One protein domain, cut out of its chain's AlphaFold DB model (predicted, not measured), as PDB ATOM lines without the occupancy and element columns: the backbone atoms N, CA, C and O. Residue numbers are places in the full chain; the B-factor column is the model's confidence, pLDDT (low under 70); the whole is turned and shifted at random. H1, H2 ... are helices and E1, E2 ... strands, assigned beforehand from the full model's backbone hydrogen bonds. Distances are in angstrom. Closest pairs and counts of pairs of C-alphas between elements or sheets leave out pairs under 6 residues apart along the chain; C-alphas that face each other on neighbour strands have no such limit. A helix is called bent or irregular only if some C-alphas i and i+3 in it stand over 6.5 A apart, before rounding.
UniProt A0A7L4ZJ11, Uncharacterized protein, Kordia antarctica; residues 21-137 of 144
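What this domain is: This is residues 21 to 137 of the 144 residues of an uncharacterized protein of Kordia antarctica (UniProt A0A7L4ZJ11). One strongly twisted sheet of six strands makes the body, with the long bent strand E6 in its middle; the helix H3 packs on E6, the short helix H2 sits beside the sheet between E1 and E3, and the small helix H1 only grazes the sheet far from H3. A long link, residues 63 to 81, loops from E4 to H1. The 117 printed residues hold, in chain order, E1 E2 E3 E4 H1 H2 H3 E5 E6; the sheet is mixed, in the order E1 E5 E6 E4 E3 E2, and the class is mixed, helices and strands. The whole is compact, with a radius of gyration of the C-alphas of 14.3 A and spans of 40 by 35 by 26 A.

How they stand to each other: Start at E6, residues 123 to 136, which bends by 72 degrees at residue 132. Its antiparallel neighbour E5, residues 114 to 120, forms a hairpin with it, with N 118 and O 125 2.9 A apart. Edge strand E1, residues 24 to 27, is parallel to E5; look at N 26 and O 115, 2.8 A. E6 is also antiparallel to E4, residues 54 to 62, with N 58 and O 133 at 2.8 A. Next come E3, residues 40 to 48, and edge strand E2, residues 33 to 37: E2 E3 E4 is a meander, each strand the antiparallel neighbour of the one before, with N 47 and O 55 at 2.9 A and N 35 and O 42 at 2.9 A. H3, residues 101 to 110, is on the sheet at a height of 8.1 A, only just over none of its strands, with 2 C-alphas falling on E6 and 2 on E4; its closest C-alpha to E6 is Ser 109, 6.3 A from that of Tyr 131. H2, residues 93 to 96, stands at the sheet's level; the C-alphas of Phe 45 and Ile 93 are 7.6 A apart. H1, residues 82 to 87, only grazes the sheet, and is apart from H3. In H1 and H3 every O i to N i+4 pair is within hydrogen-bond range; H2 is too short for one.

Where its parts are: Find C-alpha 24 at (13.648, 22.263, -10.807), where E1 begins. E3 measures 26.3 A, E4 25.1 A, E5 19.8 A and H3 14.0 A from first to last C-alpha. E6 runs 34.8 A, from C-alpha 123 at (13.546, 25.302, 8.572) to C-alpha 136 at (19.526, 1.652, -16.227).

The domain as a whole: The C-alphas farthest apart, those of Asp 51 and Lys 66, are 43.2 A apart. The printed part has no cut, and E4 to H1 is the one long link. Mean pLDDT of the printed part is 82.3; look for values under 70 at residues 21, 37 to 39, 63 to 77 and 137.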
ATOM      1  N   LYS A  21      15.303  28.527 -18.022       68.69
ATOM      2  CA  LYS A  21      14.831  27.245 -17.520       68.69
ATOM      3  C   LYS A  21      14.684  27.455 -16.029       68.69
ATOM      4  O   LYS A  21      15.666  27.519 -15.295       68.69
ATOM      5  N   LYS A  22      13.437  27.657 -15.598       81.62
ATOM      6  CA  LYS A  22      13.110  27.772 -14.179       81.62
ATOM      7  C   LYS A  22      13.764  26.597 -13.441       81.62
ATOM      8  O   LYS A  22      13.692  25.478 -13.955       81.62
ATOM      9  N   PRO A  23      14.379  26.824 -12.268       88.38
ATOM     10  CA  PRO A  23      14.996  25.742 -11.523       88.38
ATOM     11  C   PRO A  23      13.984  24.639 -11.220       88.38
ATOM     12  O   PRO A  23      12.833  24.924 -10.869       88.38
ATOM     13  N   LEU A  24      14.422  23.387 -11.315       93.81
ATOM     14  CA  LEU A  24      13.648  22.263 -10.807       93.81
ATOM     15  C   LEU A  24      13.890  22.153  -9.305       93.81
ATOM     16  O   LEU A  24      14.992  21.813  -8.875       93.81
ATOM     17  N   TYR A  25      12.854  22.405  -8.513       93.94
ATOM     18  CA  TYR A  25      12.905  22.204  -7.073       93.94
ATOM     19  C   TYR A  25      12.384  20.814  -6.728       93.94
ATOM     20  O   TYR A  25      11.213  20.513  -6.953       93.94
ATOM     21  N   ILE A  26      13.243  19.968  -6.174       95.00
ATOM     22  CA  ILE A  26      12.918  18.602  -5.779       95.00
ATOM     23  C   ILE A  26      12.758  18.557  -4.263       95.00
ATOM     24  O   ILE A  26      13.640  18.981  -3.516       95.00
ATOM     25  N   LYS A  27      11.639  18.016  -3.788       95.19
ATOM     26  CA  LYS A  27      11.443  17.741  -2.365       95.19
ATOM     27  C   LYS A  27      12.310  16.551  -1.948       95.19
ATOM     28  O   LYS A  27      12.235  15.493  -2.571       95.19
ATOM     29  N   PHE A  28      13.085  16.714  -0.879       92.69
ATOM     30  CA  PHE A  28      13.803  15.605  -0.259       92.69
ATOM     31  C   PHE A  28      12.826  14.535   0.241       92.69
ATOM     32  O   PHE A  28      11.802  14.847   0.852       92.69
ATOM     33  N   ASP A  29      13.161  13.280  -0.026       91.56
ATOM     34  CA  ASP A  29      12.346  12.106   0.271       91.56
ATOM     35  C   ASP A  29      13.249  11.021   0.871       91.56
ATOM     36  O   ASP A  29      14.425  10.926   0.520       91.56
ATOM     37  N   GLU A  30      12.710  10.207   1.776       85.94
ATOM     38  CA  GLU A  30      13.439   9.123   2.452       85.94
ATOM     39  C   GLU A  30      13.966   8.048   1.492       85.94
ATOM     40  O   GLU A  30      14.920   7.344   1.810       85.94
ATOM     41  N   LYS A  31      13.380   7.943   0.295       84.62
ATOM     42  CA  LYS A  31      13.816   7.023  -0.762       84.62
ATOM     43  C   LYS A  31      15.032   7.532  -1.535       84.62
ATOM     44  O   LYS A  31      15.468   6.870  -2.476       84.62
ATOM     45  N   MET A  32      15.546   8.715  -1.197       91.19
ATOM     46  CA  MET A  32      16.805   9.210  -1.740       91.19
ATOM     47  C   MET A  32      17.975   8.597  -0.979       91.19
ATOM     48  O   MET A  32      18.089   8.734   0.236       91.19
ATOM     49  N   GLU A  33      18.885   7.973  -1.712       89.44
ATOM     50  CA  GLU A  33      20.137   7.474  -1.159       89.44
ATOM     51  C   GLU A  33      21.178   8.590  -1.194       89.44
ATOM     52  O   GLU A  33      21.439   9.168  -2.254       89.44
ATOM     53  N   ILE A  34      21.785   8.869  -0.043       85.81
ATOM     54  CA  ILE A  34      22.913   9.791   0.086       85.81
ATOM     55  C   ILE A  34      24.156   8.961   0.372       85.81
ATOM     56  O   ILE A  34      24.154   8.135   1.284       85.81
ATOM     57  N   SER A  35      25.217   9.200  -0.387       83.06
ATOM     58  CA  SER A  35      26.512   8.560  -0.181       83.06
ATOM     59  C   SER A  35      27.608   9.613  -0.115       83.06
ATOM     60  O   SER A  35      27.658  10.516  -0.952       83.06
ATOM     61  N   ASN A  36      28.488   9.476   0.875       72.12
ATOM     62  CA  ASN A  36      29.690  10.286   1.015       72.12
ATOM     63  C   ASN A  36      30.862   9.448   0.509       72.12
ATOM     64  O   ASN A  36      31.334   8.550   1.206       72.12
ATOM     65  N   ILE A  37      31.305   9.717  -0.711       65.00
ATOM     66  CA  ILE A  37      32.517   9.115  -1.265       65.00
ATOM     67  C   ILE A  37      33.585  10.184  -1.104       65.00
ATOM     68  O   ILE A  37      33.349  11.286  -1.561       65.00
ATOM     69  N   ILE A  38      34.687   9.877  -0.408       57.94
ATOM     70  CA  ILE A  38      35.832  10.761  -0.093       57.94
ATOM     71  C   ILE A  38      35.799  12.090  -0.887       57.94
ATOM     72  O   ILE A  38      36.039  12.090  -2.090       57.94
ATOM     73  N   GLU A  39      35.464  13.185  -0.187       62.88
ATOM     74  CA  GLU A  39      35.336  14.585  -0.664       62.88
ATOM     75  C   GLU A  39      34.094  14.966  -1.500       62.88
ATOM     76  O   GLU A  39      33.762  16.148  -1.561       62.88
ATOM     77  N   ASP A  40      33.334  14.010  -2.039       70.88
ATOM     78  CA  ASP A  40      32.127  14.247  -2.840       70.88
ATOM     79  C   ASP A  40      30.873  13.603  -2.215       70.88
ATOM     80  O   ASP A  40      30.749  12.387  -2.035       70.88
ATOM     81  N   MET A  41      29.862  14.429  -1.952       80.31
ATOM     82  CA  MET A  41      28.542  13.945  -1.564       80.31
ATOM     83  C   MET A  41      27.687  13.710  -2.799       80.31
ATOM     84  O   MET A  41      27.472  14.599  -3.626       80.31
ATOM     85  N   THR A  42      27.150  12.505  -2.896       86.94
ATOM     86  CA  THR A  42      26.258  12.104  -3.977       86.94
ATOM     87  C   THR A  42      24.870  11.830  -3.433       86.94
ATOM     88  O   THR A  42      24.699  11.325  -2.323       86.94
ATOM     89  N   LEU A  43      23.868  12.191  -4.224       90.69
ATOM     90  CA  LEU A  43      22.472  11.892  -3.963       90.69
ATOM     91  C   LEU A  43      21.921  11.127  -5.152       90.69
ATOM     92  O   LEU A  43      22.242  11.426  -6.303       90.69
ATOM     93  N   SER A  44      21.065  10.158  -4.887       92.88
ATOM     94  CA  SER A  44      20.401   9.424  -5.950       92.88
ATOM     95  C   SER A  44      18.989   9.035  -5.575       92.88
ATOM     96  O   SER A  44      18.674   8.862  -4.401       92.88
ATOM     97  N   PHE A  45      18.136   8.893  -6.580       92.75
ATOM     98  CA  PHE A  45      16.813   8.311  -6.406       92.75
ATOM     99  C   PHE A  45      16.522   7.296  -7.500       92.75
ATOM    100  O   PHE A  45      17.098   7.336  -8.593       92.75
ATOM    101  N   HIS A  46      15.588   6.402  -7.195       91.12
ATOM    102  CA  HIS A  46      15.153   5.346  -8.090       91.12
ATOM    103  C   HIS A  46      13.738   5.612  -8.601       91.12
ATOM    104  O   HIS A  46      12.840   5.942  -7.825       91.12
ATOM    105  N   THR A  47      13.524   5.415  -9.900       88.56
ATOM    106  CA  THR A  47      12.182   5.281 -10.478       88.56
ATOM    107  C   THR A  47      11.995   3.855 -10.976       88.56
ATOM    108  O   THR A  47      12.942   3.235 -11.462       88.56
ATOM    109  N   ILE A  48      10.785   3.316 -10.832       82.06
ATOM    110  CA  ILE A  48      10.414   1.992 -11.340       82.06
ATOM    111  C   ILE A  48       9.438   2.206 -12.488       82.06
ATOM    112  O   ILE A  48       8.430   2.893 -12.325       82.06
ATOM    113  N   ASN A  49       9.753   1.626 -13.638       71.50
ATOM    114  CA  ASN A  49       8.902   1.686 -14.817       71.50
ATOM    115  C   ASN A  49       7.805   0.616 -14.778       71.50
ATOM    116  O   ASN A  49       7.846  -0.319 -13.980       71.50
ATOM    117  N   SER A  50       6.850   0.713 -15.705       70.19
ATOM    118  CA  SER A  50       5.793  -0.289 -15.895       70.19
ATOM    119  C   SER A  50       6.322  -1.702 -16.176       70.19
ATOM    120  O   SER A  50       5.669  -2.675 -15.817       70.19
ATOM    121  N   ASP A  51       7.516  -1.831 -16.759       70.25
ATOM    122  CA  ASP A  51       8.200  -3.106 -17.019       70.25
ATOM    123  C   ASP A  51       8.999  -3.636 -15.809       70.25
ATOM    124  O   ASP A  51       9.790  -4.569 -15.941       70.25
ATOM    125  N   SER A  52       8.803  -3.047 -14.621       71.12
ATOM    126  CA  SER A  52       9.511  -3.363 -13.370       71.12
ATOM    127  C   SER A  52      11.027  -3.130 -13.402       71.12
ATOM    128  O   SER A  52      11.723  -3.484 -12.447       71.12
ATOM    129  N   ARG A  53      11.571  -2.501 -14.453       76.44
ATOM    130  CA  ARG A  53      12.983  -2.106 -14.487       76.44
ATOM    131  C   ARG A  53      13.167  -0.774 -13.767       76.44
ATOM    132  O   ARG A  53      12.454   0.199 -14.012       76.44
ATOM    133  N   GLY A  54      14.149  -0.743 -12.869       83.88
ATOM    134  CA  GLY A  54      14.531   0.457 -12.138       83.88
ATOM    135  C   GLY A  54      15.525   1.319 -12.916       83.88
ATOM    136  O   GLY A  54      16.434   0.794 -13.559       83.88
ATOM    137  N   ASN A  55      15.390   2.638 -12.818       90.12
ATOM    138  CA  ASN A  55      16.412   3.596 -13.232       90.12
ATOM    139  C   ASN A  55      16.895   4.352 -11.999       90.12
ATOM    140  O   ASN A  55      16.074   4.824 -11.213       90.12
ATOM    141  N   ARG A  56      18.212   4.467 -11.834       92.62
ATOM    142  CA  ARG A  56      18.838   5.277 -10.786       92.62
ATOM    143  C   ARG A  56      19.321   6.581 -11.403       92.62
ATOM    144  O   ARG A  56      20.073   6.548 -12.375       92.62
ATOM    145  N   TYR A  57      18.904   7.708 -10.843       93.94
ATOM    146  CA  TYR A  57      19.350   9.042 -11.249       93.94
ATOM    147  C   TYR A  57      20.310   9.562 -10.194       93.94
ATOM    148  O   TYR A  57      19.948   9.622  -9.021       93.94
ATOM    149  N   ASN A  58      21.527   9.900 -10.607       93.31
ATOM    150  CA  ASN A  58      22.616  10.277  -9.720       93.31
ATOM    151  C   ASN A  58      22.934  11.763  -9.864       93.31
ATOM    152  O   ASN A  58      23.028  12.298 -10.972       93.31
ATOM    153  N   PHE A  59      23.171  12.397  -8.726       92.19
ATOM    154  CA  PHE A  59      23.489  13.805  -8.597       92.19
ATOM    155  C   PHE A  59      24.716  13.959  -7.711       92.19
ATOM    156  O   PHE A  59      24.849  13.272  -6.696       92.19
ATOM    157  N   LYS A  60      25.578  14.912  -8.051       89.06
ATOM    158  CA  LYS A  60      26.498  15.485  -7.073       89.06
ATOM    159  C   LYS A  60      25.759  16.563  -6.296       89.06
ATOM    160  O   LYS A  60      25.092  17.414  -6.891       89.06
ATOM    161  N   VAL A  61      25.875  16.537  -4.978       85.00
ATOM    162  CA  VAL A  61      25.402  17.629  -4.132       85.00
ATOM    163  C   VAL A  61      26.485  18.699  -4.169       85.00
ATOM    164  O   VAL A  61      27.558  18.530  -3.606       85.00
ATOM    165  N   SER A  62      26.222  19.787  -4.879       75.75
ATOM    166  CA  SER A  62      27.091  20.957  -4.906       75.75
ATOM    167  C   SER A  62      26.515  21.950  -3.911       75.75
ATOM    168  O   SER A  62      25.410  22.445  -4.111       75.75
ATOM    169  N   ASN A  63      27.215  22.251  -2.821       62.44
ATOM    170  CA  ASN A  63      26.860  23.443  -2.062       62.44
ATOM    171  C   ASN A  63      27.703  24.628  -2.536       62.44
ATOM    172  O   ASN A  63      28.874  24.476  -2.867       62.44
ATOM    173  N   MET A  64      27.096  25.813  -2.591       53.22
ATOM    174  CA  MET A  64      27.753  27.050  -3.025       53.22
ATOM    175  C   MET A  64      28.717  27.618  -1.960       53.22
ATOM    176  O   MET A  64      29.346  28.646  -2.194       53.22
ATOM    177  N   GLY A  65      28.832  26.976  -0.790       47.78
ATOM    178  CA  GLY A  65      29.728  27.370   0.299       47.78
ATOM    179  C   GLY A  65      31.131  26.754   0.202       47.78
ATOM    180  O   GLY A  65      31.283  25.594  -0.166       47.78
ATOM    181  N   LYS A  66      32.159  27.523   0.590       45.47
ATOM    182  CA  LYS A  66      33.587  27.145   0.524       45.47
ATOM    183  C   LYS A  66      34.021  26.031   1.501       45.47
ATOM    184  O   LYS A  66      35.071  25.442   1.288       45.47
ATOM    185  N   ASP A  67      33.208  25.704   2.509       48.88
ATOM    186  CA  ASP A  67      33.567  24.781   3.607       48.88
ATOM    187  C   ASP A  67      32.986  23.358   3.443       48.88
ATOM    188  O   ASP A  67      32.749  22.645   4.420       48.88
ATOM    189  N   PHE A  68      32.686  22.948   2.209       52.03
ATOM    190  CA  PHE A  68      31.904  21.737   1.933       52.03
ATOM    191  C   PHE A  68      32.636  20.422   2.247       52.03
ATOM    192  O   PHE A  68      31.994  19.474   2.692       52.03
ATOM    193  N   ASN A  69      33.964  20.373   2.100       51.94
ATOM    194  CA  ASN A  69      34.746  19.126   2.166       51.94
ATOM    195  C   ASN A  69      34.708  18.400   3.529       51.94
ATOM    196  O   ASN A  69      35.233  17.296   3.637       51.94
ATOM    197  N   LEU A  70      34.119  18.998   4.573       48.78
ATOM    198  CA  LEU A  70      34.202  18.504   5.952       48.78
ATOM    199  C   LEU A  70      32.850  18.347   6.672       48.78
ATOM    200  O   LEU A  70      32.845  17.933   7.829       48.78
ATOM    201  N   ARG A  71      31.712  18.676   6.043       53.47
ATOM    202  CA  ARG A  71      30.404  18.725   6.729       53.47
ATOM    203  C   ARG A  71      29.447  17.626   6.280       53.47
ATOM    204  O   ARG A  71      29.322  17.333   5.093       53.47
ATOM    205  N   GLN A  72      28.718  17.047   7.233       55.25
ATOM    206  CA  GLN A  72      27.667  16.070   6.929       55.25
ATOM    207  C   GLN A  72      26.495  16.755   6.205       55.25
ATOM    208  O   GLN A  72      26.260  17.947   6.380       55.25
ATOM    209  N   PHE A  73      25.692  16.004   5.438       56.12
ATOM    210  CA  PHE A  73      24.548  16.531   4.662       56.12
ATOM    211  C   PHE A  73      23.568  17.396   5.475       56.12
ATOM    212  O   PHE A  73      22.853  18.218   4.920       56.12
ATOM    213  N   GLN A  74      23.519  17.220   6.795       54.81
ATOM    214  CA  GLN A  74      22.641  17.960   7.706       54.81
ATOM    215  C   GLN A  74      23.224  19.308   8.179       54.81
ATOM    216  O   GLN A  74      22.493  20.147   8.702       54.81
ATOM    217  N   GLU A  75      24.527  19.528   8.007       51.97
ATOM    218  CA  GLU A  75      25.270  20.665   8.570       51.97
ATOM    219  C   GLU A  75      25.497  21.804   7.569       51.97
ATOM    220  O   GLU A  75      26.033  22.862   7.924       51.97
ATOM    221  N   ILE A  76      25.089  21.606   6.316       57.78
ATOM    222  CA  ILE A  76      25.289  22.571   5.244       57.78
ATOM    223  C   ILE A  76      24.003  23.383   5.081       57.78
ATOM    224  O   ILE A  76      23.011  22.915   4.527       57.78
ATOM    225  N   LYS A  77      24.003  24.595   5.641       58.03
ATOM    226  CA  LYS A  77      22.786  25.377   5.875       58.03
ATOM    227  C   LYS A  77      22.754  26.631   5.009       58.03
ATOM    228  O   LYS A  77      23.215  27.683   5.438       58.03
ATOM    229  N   ASP A  78      22.174  26.526   3.819       71.25
ATOM    230  CA  ASP A  78      21.637  27.694   3.117       71.25
ATOM    231  C   ASP A  78      20.110  27.640   3.257       71.25
ATOM    232  O   ASP A  78      19.439  26.785   2.665       71.25
ATOM    233  N   SER A  79      19.578  28.450   4.170       77.00
ATOM    234  CA  SER A  79      18.154  28.466   4.506       77.00
ATOM    235  C   SER A  79      17.377  29.343   3.533       77.00
ATOM    236  O   SER A  79      17.849  30.411   3.154       77.00
ATOM    237  N   ILE A  80      16.155  28.942   3.202       83.75
ATOM    238  CA  ILE A  80      15.212  29.782   2.458       83.75
ATOM    239  C   ILE A  80      14.143  30.330   3.395       83.75
ATOM    240  O   ILE A  80      13.716  29.664   4.341       83.75
ATOM    241  N   THR A  81      13.716  31.560   3.138       85.50
ATOM    242  CA  THR A  81      12.637  32.189   3.898       85.50
ATOM    243  C   THR A  81      11.297  31.525   3.586       85.50
ATOM    244  O   THR A  81      11.078  31.001   2.493       85.50
ATOM    245  N   GLU A  82      10.345  31.617   4.513       86.62
ATOM    246  CA  GLU A  82       8.975  31.113   4.319       86.62
ATOM    247  C   GLU A  82       8.302  31.710   3.068       86.62
ATOM    248  O   GLU A  82       7.559  31.042   2.348       86.62
ATOM    249  N   LYS A  83       8.580  32.989   2.785       87.19
ATOM    250  CA  LYS A  83       8.058  33.688   1.607       87.19
ATOM    251  C   LYS A  83       8.597  33.082   0.311       87.19
ATOM    252  O   LYS A  83       7.827  32.882  -0.623       87.19
ATOM    253  N   GLU A  84       9.898  32.804   0.255       86.31
ATOM    254  CA  GLU A  84      10.525  32.146  -0.896       86.31
ATOM    255  C   GLU A  84      10.014  30.715  -1.050       86.31
ATOM    256  O   GLU A  84       9.653  30.316  -2.152       86.31
ATOM    257  N   PHE A  85       9.905  29.971   0.053       88.31
ATOM    258  CA  PHE A  85       9.407  28.600   0.044       88.31
ATOM    259  C   PHE A  85       7.993  28.497  -0.540       88.31
ATOM    260  O   PHE A  85       7.746  27.657  -1.402       88.31
ATOM    261  N   LYS A  86       7.083  29.404  -0.165       89.94
ATOM    262  CA  LYS A  86       5.715  29.458  -0.720       89.94
ATOM    263  C   LYS A  86       5.658  29.760  -2.218       89.94
ATOM    264  O   LYS A  86       4.661  29.442  -2.857       89.94
ATOM    265  N   ALA A  87       6.694  30.385  -2.773       89.75
ATOM    266  CA  ALA A  87       6.782  30.675  -4.202       89.75
ATOM    267  C   ALA A  87       7.375  29.508  -5.017       89.75
ATOM    268  O   ALA A  87       7.352  29.547  -6.249       89.75
ATOM    269  N   ILE A  88       7.913  28.480  -4.353       91.12
ATOM    270  CA  ILE A  88       8.535  27.324  -4.996       91.12
ATOM    271  C   ILE A  88       7.479  26.265  -5.321       91.12
ATOM    272  O   ILE A  88       6.731  25.817  -4.456       91.12
ATOM    273  N   ASN A  89       7.485  25.789  -6.568       92.31
ATOM    274  CA  ASN A  89       6.750  24.587  -6.941       92.31
ATOM    275  C   ASN A  89       7.618  23.346  -6.692       92.31
ATOM    276  O   ASN A  89       8.504  23.032  -7.492       92.31
ATOM    277  N   LEU A  90       7.388  22.669  -5.568       93.81
ATOM    278  CA  LEU A  90       8.121  21.457  -5.213       93.81
ATOM    279  C   LEU A  90       7.654  20.261  -6.039       93.81
ATOM    280  O   LEU A  90       6.474  19.931  -6.054       93.81
ATOM    281  N   THR A  91       8.613  19.557  -6.628       95.50
ATOM    282  CA  THR A  91       8.395  18.295  -7.334       95.50
ATOM    283  C   THR A  91       8.827  17.127  -6.457       95.50
ATOM    284  O   THR A  91       9.917  17.123  -5.881       95.50
ATOM    285  N   THR A  92       7.983  16.114  -6.341       95.12
ATOM    286  CA  THR A  92       8.265  14.878  -5.600       95.12
ATOM    287  C   THR A  92       8.869  13.809  -6.507       95.12
ATOM    288  O   THR A  92       8.630  13.797  -7.715       95.12
ATOM    289  N   ILE A  93       9.578  12.830  -5.932       92.44
ATOM    290  CA  ILE A  93      10.046  11.660  -6.700       92.44
ATOM    291  C   ILE A  93       8.865  10.963  -7.376       92.44
ATOM    292  O   ILE A  93       8.961  10.590  -8.534       92.44
ATOM    293  N   LYS A  94       7.722  10.837  -6.689       91.25
ATOM    294  CA  LYS A  94       6.514  10.213  -7.248       91.25
ATOM    295  C   LYS A  94       6.040  10.896  -8.533       91.25
ATOM    296  O   LYS A  94       5.507  10.218  -9.404       91.25
ATOM    297  N   GLU A  95       6.186  12.212  -8.643       93.00
ATOM    298  CA  GLU A  95       5.848  12.954  -9.860       93.00
ATOM    299  C   GLU A  95       6.897  12.752 -10.950       93.00
ATOM    300  O   GLU A  95       6.519  12.480 -12.086       93.00
ATOM    301  N   LEU A  96       8.188  12.776 -10.599       92.06
ATOM    302  CA  LEU A  96       9.272  12.456 -11.534       92.06
ATOM    303  C   LEU A  96       9.130  11.039 -12.105       92.06
ATOM    304  O   LEU A  96       9.322  10.837 -13.297       92.06
ATOM    305  N   SER A  97       8.697  10.070 -11.294       89.44
ATOM    306  CA  SER A  97       8.453   8.684 -11.714       89.44
ATOM    307  C   SER A  97       7.350   8.526 -12.763       89.44
ATOM    308  O   SER A  97       7.233   7.454 -13.349       89.44
ATOM    309  N   LYS A  98       6.509   9.548 -12.984       90.62
ATOM    310  CA  LYS A  98       5.482   9.531 -14.040       90.62
ATOM    311  C   LYS A  98       6.046   9.920 -15.407       90.62
ATOM    312  O   LYS A  98       5.375   9.708 -16.413       90.62
ATOM    313  N   ILE A  99       7.234  10.518 -15.439       90.62
ATOM    314  CA  ILE A  99       7.922  10.924 -16.662       90.62
ATOM    315  C   ILE A  99       8.634   9.696 -17.232       90.62
ATOM    316  O   ILE A  99       9.184   8.883 -16.483       90.62
ATOM    317  N   SER A 100       8.626   9.543 -18.559       89.25
ATOM    318  CA  SER A 100       9.353   8.441 -19.188       89.25
ATOM    319  C   SER A 100      10.852   8.538 -18.852       89.25
ATOM    320  O   SER A 100      11.380   9.642 -18.720       89.25
ATOM    321  N   PRO A 101      11.589   7.421 -18.725       89.00
ATOM    322  CA  PRO A 101      13.004   7.471 -18.354       89.00
ATOM    323  C   PRO A 101      13.870   8.295 -19.303       89.00
ATOM    324  O   PRO A 101      14.808   8.956 -18.865       89.00
ATOM    325  N   CYS A 102      13.578   8.231 -20.605       88.88
ATOM    326  CA  CYS A 102      14.300   9.004 -21.609       88.88
ATOM    327  C   CYS A 102      14.019  10.498 -21.440       88.88
ATOM    328  O   CYS A 102      14.964  11.280 -21.389       88.88
ATOM    329  N   ASP A 103      12.751  10.881 -21.277       91.94
ATOM    330  CA  ASP A 103      12.375  12.288 -21.107       91.94
ATOM    331  C   ASP A 103      12.893  12.846 -19.781       91.94
ATOM    332  O   ASP A 103      13.373  13.974 -19.731       91.94
ATOM    333  N   LEU A 104      12.861  12.047 -18.711       93.06
ATOM    334  CA  LEU A 104      13.406  12.421 -17.411       93.06
ATOM    335  C   LEU A 104      14.927  12.602 -17.488       93.06
ATOM    336  O   LEU A 104      15.448  13.584 -16.969       93.06
ATOM    337  N   HIS A 105      15.639  11.696 -18.163       92.25
ATOM    338  CA  HIS A 105      17.077  11.835 -18.402       92.25
ATOM    339  C   HIS A 105      17.406  13.114 -19.181       92.25
ATOM    340  O   HIS A 105      18.278  13.869 -18.752       92.25
ATOM    341  N   ILE A 106      16.696  13.376 -20.283       92.00
ATOM    342  CA  ILE A 106      16.886  14.585 -21.095       92.00
ATOM    343  C   ILE A 106      16.604  15.821 -20.244       92.00
ATOM    344  O   ILE A 106      17.474  16.672 -20.115       92.00
ATOM    345  N   MET A 107      15.447  15.880 -19.580       93.38
ATOM    346  CA  MET A 107      15.059  17.006 -18.731       93.38
ATOM    347  C   MET A 107      16.114  17.302 -17.658       93.38
ATOM    348  O   MET A 107      16.501  18.454 -17.495       93.38
ATOM    349  N   LEU A 108      16.595  16.287 -16.934       93.31
ATOM    350  CA  LEU A 108      17.600  16.475 -15.883       93.31
ATOM    351  C   LEU A 108      18.970  16.891 -16.438       93.31
ATOM    352  O   LEU A 108      19.666  17.658 -15.781       93.31
ATOM    353  N   SER A 109      19.342  16.415 -17.628       91.44
ATOM    354  CA  SER A 109      20.599  16.790 -18.298       91.44
ATOM    355  C   SER A 109      20.570  18.220 -18.830       91.44
ATOM    356  O   SER A 109      21.584  18.912 -18.833       91.44
ATOM    357  N   ASP A 110      19.392  18.658 -19.261       90.12
ATOM    358  CA  ASP A 110      19.168  19.944 -19.903       90.12
ATOM    359  C   ASP A 110      18.935  21.090 -18.908       90.12
ATOM    360  O   ASP A 110      18.983  22.261 -19.296       90.12
ATOM    361  N   LEU A 111      18.618  20.781 -17.650       89.19
ATOM    362  CA  LEU A 111      18.361  21.774 -16.611       89.19
ATOM    363  C   LEU A 111      19.663  22.395 -16.100       89.19
ATOM    364  O   LEU A 111      20.534  21.717 -15.564       89.19
ATOM    365  N   GLU A 112      19.745  23.724 -16.158       82.38
ATOM    366  CA  GLU A 112      20.882  24.478 -15.607       82.38
ATOM    367  C   GLU A 112      20.914  24.463 -14.071       82.38
ATOM    368  O   GLU A 112      21.974  24.584 -13.441       82.38
ATOM    369  N   SER A 113      19.734  24.342 -13.455       87.19
ATOM    370  CA  SER A 113      19.563  24.423 -12.011       87.19
ATOM    371  C   SER A 113      18.560  23.393 -11.508       87.19
ATOM    372  O   SER A 113      17.370  23.431 -11.830       87.19
ATOM    373  N   ILE A 114      19.064  22.484 -10.680       92.00
ATOM    374  CA  ILE A 114      18.278  21.523  -9.916       92.00
ATOM    375  C   ILE A 114      18.577  21.795  -8.448       92.00
ATOM    376  O   ILE A 114      19.738  21.889  -8.043       92.00
ATOM    377  N   VAL A 115      17.533  21.960  -7.647       91.19
ATOM    378  CA  VAL A 115      17.644  22.342  -6.242       91.19
ATOM    379  C   VAL A 115      16.854  21.360  -5.403       91.19
ATOM    380  O   VAL A 115      15.653  21.201  -5.576       91.19
ATOM    381  N   LEU A 116      17.518  20.717  -4.457       91.81
ATOM    382  CA  LEU A 116      16.873  19.897  -3.452       91.81
ATOM    383  C   LEU A 116      16.436  20.768  -2.279       91.81
ATOM    384  O   LEU A 116      17.249  21.521  -1.742       91.81
ATOM    385  N   ILE A 117      15.190  20.617  -1.842       91.62
ATOM    386  CA  ILE A 117      14.670  21.259  -0.639       91.62
ATOM    387  C   ILE A 117      14.460  20.216   0.454       91.62
ATOM    388  O   ILE A 117      13.685  19.270   0.286       91.62
ATOM    389  N   LYS A 118      15.127  20.412   1.591       89.19
ATOM    390  CA  LYS A 118      14.971  19.595   2.800       89.19
ATOM    391  C   LYS A 118      14.411  20.452   3.927       89.19
ATOM    392  O   LYS A 118      14.934  21.528   4.189       89.19
ATOM    393  N   THR A 119      13.399  19.947   4.621       88.50
ATOM    394  CA  THR A 119      12.832  20.605   5.803       88.50
ATOM    395  C   THR A 119      13.287  19.878   7.062       88.50
ATOM    396  O   THR A 119      13.147  18.658   7.137       88.50
ATOM    397  N   VAL A 120      13.821  20.611   8.038       85.44
ATOM    398  CA  VAL A 120      14.172  20.104   9.377       85.44
ATOM    399  C   VAL A 120      13.702  21.138  10.392       85.44
ATOM    400  O   VAL A 120      14.046  22.306  10.244       85.44
ATOM    401  N   ASP A 121      12.902  20.731  11.377       87.19
ATOM    402  CA  ASP A 121      12.387  21.607  12.443       87.19
ATOM    403  C   ASP A 121      11.763  22.919  11.924       87.19
ATOM    404  O   ASP A 121      12.054  24.006  12.414       87.19
ATOM    405  N   ASN A 122      10.922  22.827  10.884       85.19
ATOM    406  CA  ASN A 122      10.307  23.963  10.169       85.19
ATOM    407  C   ASN A 122      11.287  24.927   9.477       85.19
ATOM    408  O   ASN A 122      10.884  25.992   9.016       85.19
ATOM    409  N   ILE A 123      12.559  24.557   9.350       84.88
ATOM    410  CA  ILE A 123      13.546  25.302   8.572       84.88
ATOM    411  C   ILE A 123      13.739  24.600   7.230       84.88
ATOM    412  O   ILE A 123      13.996  23.395   7.167       84.88
ATOM    413  N   HIS A 124      13.624  25.366   6.150       87.44
ATOM    414  CA  HIS A 124      13.806  24.888   4.786       87.44
ATOM    415  C   HIS A 124      15.228  25.175   4.308       87.44
ATOM    416  O   HIS A 124      15.685  26.316   4.337       87.44
ATOM    417  N   TYR A 125      15.910  24.143   3.831       85.50
ATOM    418  CA  TYR A 125      17.285  24.207   3.351       85.50
ATOM    419  C   TYR A 125      17.340  23.864   1.870       85.50
ATOM    420  O   TYR A 125      16.680  22.914   1.440       85.50
ATOM    421  N   LYS A 126      18.156  24.598   1.111       85.69
ATOM    422  CA  LYS A 126      18.409  24.327  -0.307       85.69
ATOM    423  C   LYS A 126      19.787  23.704  -0.518       85.69
ATOM    424  O   LYS A 126      20.781  24.136   0.063       85.69
ATOM    425  N   TYR A 127      19.843  22.720  -1.404       85.31
ATOM    426  CA  TYR A 127      21.083  22.100  -1.859       85.31
ATOM    427  C   TYR A 127      21.070  22.105  -3.379       85.31
ATOM    428  O   TYR A 127      20.116  21.616  -3.986       85.31
ATOM    429  N   ARG A 128      22.103  22.662  -4.014       86.69
ATOM    430  CA  ARG A 128      22.204  22.586  -5.468       86.69
ATOM    431  C   ARG A 128      22.612  21.165  -5.848       86.69
ATOM    432  O   ARG A 128      23.515  20.570  -5.267       86.69
ATOM    433  N   LEU A 129      21.917  20.618  -6.828       89.25
ATOM    434  CA  LEU A 129      22.208  19.321  -7.402       89.25
ATOM    435  C   LEU A 129      22.803  19.530  -8.789       89.25
ATOM    436  O   LEU A 129      22.281  20.296  -9.597       89.25
ATOM    437  N   VAL A 130      23.894  18.828  -9.061       89.75
ATOM    438  CA  VAL A 130      24.463  18.706 -10.400       89.75
ATOM    439  C   VAL A 130      24.128  17.311 -10.883       89.75
ATOM    440  O   VAL A 130      24.605  16.327 -10.314       89.75
ATOM    441  N   TYR A 131      23.271  17.221 -11.894       92.19
ATOM    442  CA  TYR A 131      22.956  15.942 -12.506       92.19
ATOM    443  C   TYR A 131      24.227  15.327 -13.101       92.19
ATOM    444  O   TYR A 131      24.989  16.002 -13.793       92.19
ATOM    445  N   TRP A 132      24.482  14.061 -12.772       90.19
ATOM    446  CA  TRP A 132      25.729  13.387 -13.126       90.19
ATOM    447  C   TRP A 132      25.508  12.225 -14.086       90.19
ATOM    448  O   TRP A 132      26.237  12.092 -15.066       90.19
ATOM    449  N   SER A 133      24.538  11.353 -13.808       91.81
ATOM    450  CA  SER A 133      24.288  10.182 -14.652       91.81
ATOM    451  C   SER A 133      22.935   9.535 -14.384       91.81
ATOM    452  O   SER A 133      22.326   9.720 -13.328       91.81
ATOM    453  N   THR A 134      22.495   8.707 -15.332       92.75
ATOM    454  CA  THR A 134      21.427   7.724 -15.129       92.75
ATOM    455  C   THR A 134      21.994   6.330 -15.336       92.75
ATOM    456  O   THR A 134      22.639   6.060 -16.346       92.75
ATOM    457  N   GLN A 135      21.717   5.432 -14.398       90.06
ATOM    458  CA  GLN A 135      22.006   4.009 -14.529       90.06
ATOM    459  C   GLN A 135      20.697   3.266 -14.783       90.06
ATOM    460  O   GLN A 135      19.755   3.340 -13.989       90.06
ATOM    461  N   ARG A 136      20.637   2.549 -15.906       83.00
ATOM    462  CA  ARG A 136      19.526   1.652 -16.227       83.00
ATOM    463  C   ARG A 136      19.771   0.304 -15.564       83.00
ATOM    464  O   ARG A 136      20.843  -0.254 -15.745       83.00
ATOM    465  N   GLY A 137      18.773  -0.200 -14.844       66.38
ATOM    466  CA  GLY A 137      18.635  -1.582 -14.390       66.38
ATOM    467  C   GLY A 137      19.920  -2.389 -14.197       66.38
ATOM    468  O   GLY A 137      20.298  -3.159 -15.074       66.38
TER     469      GLY A 137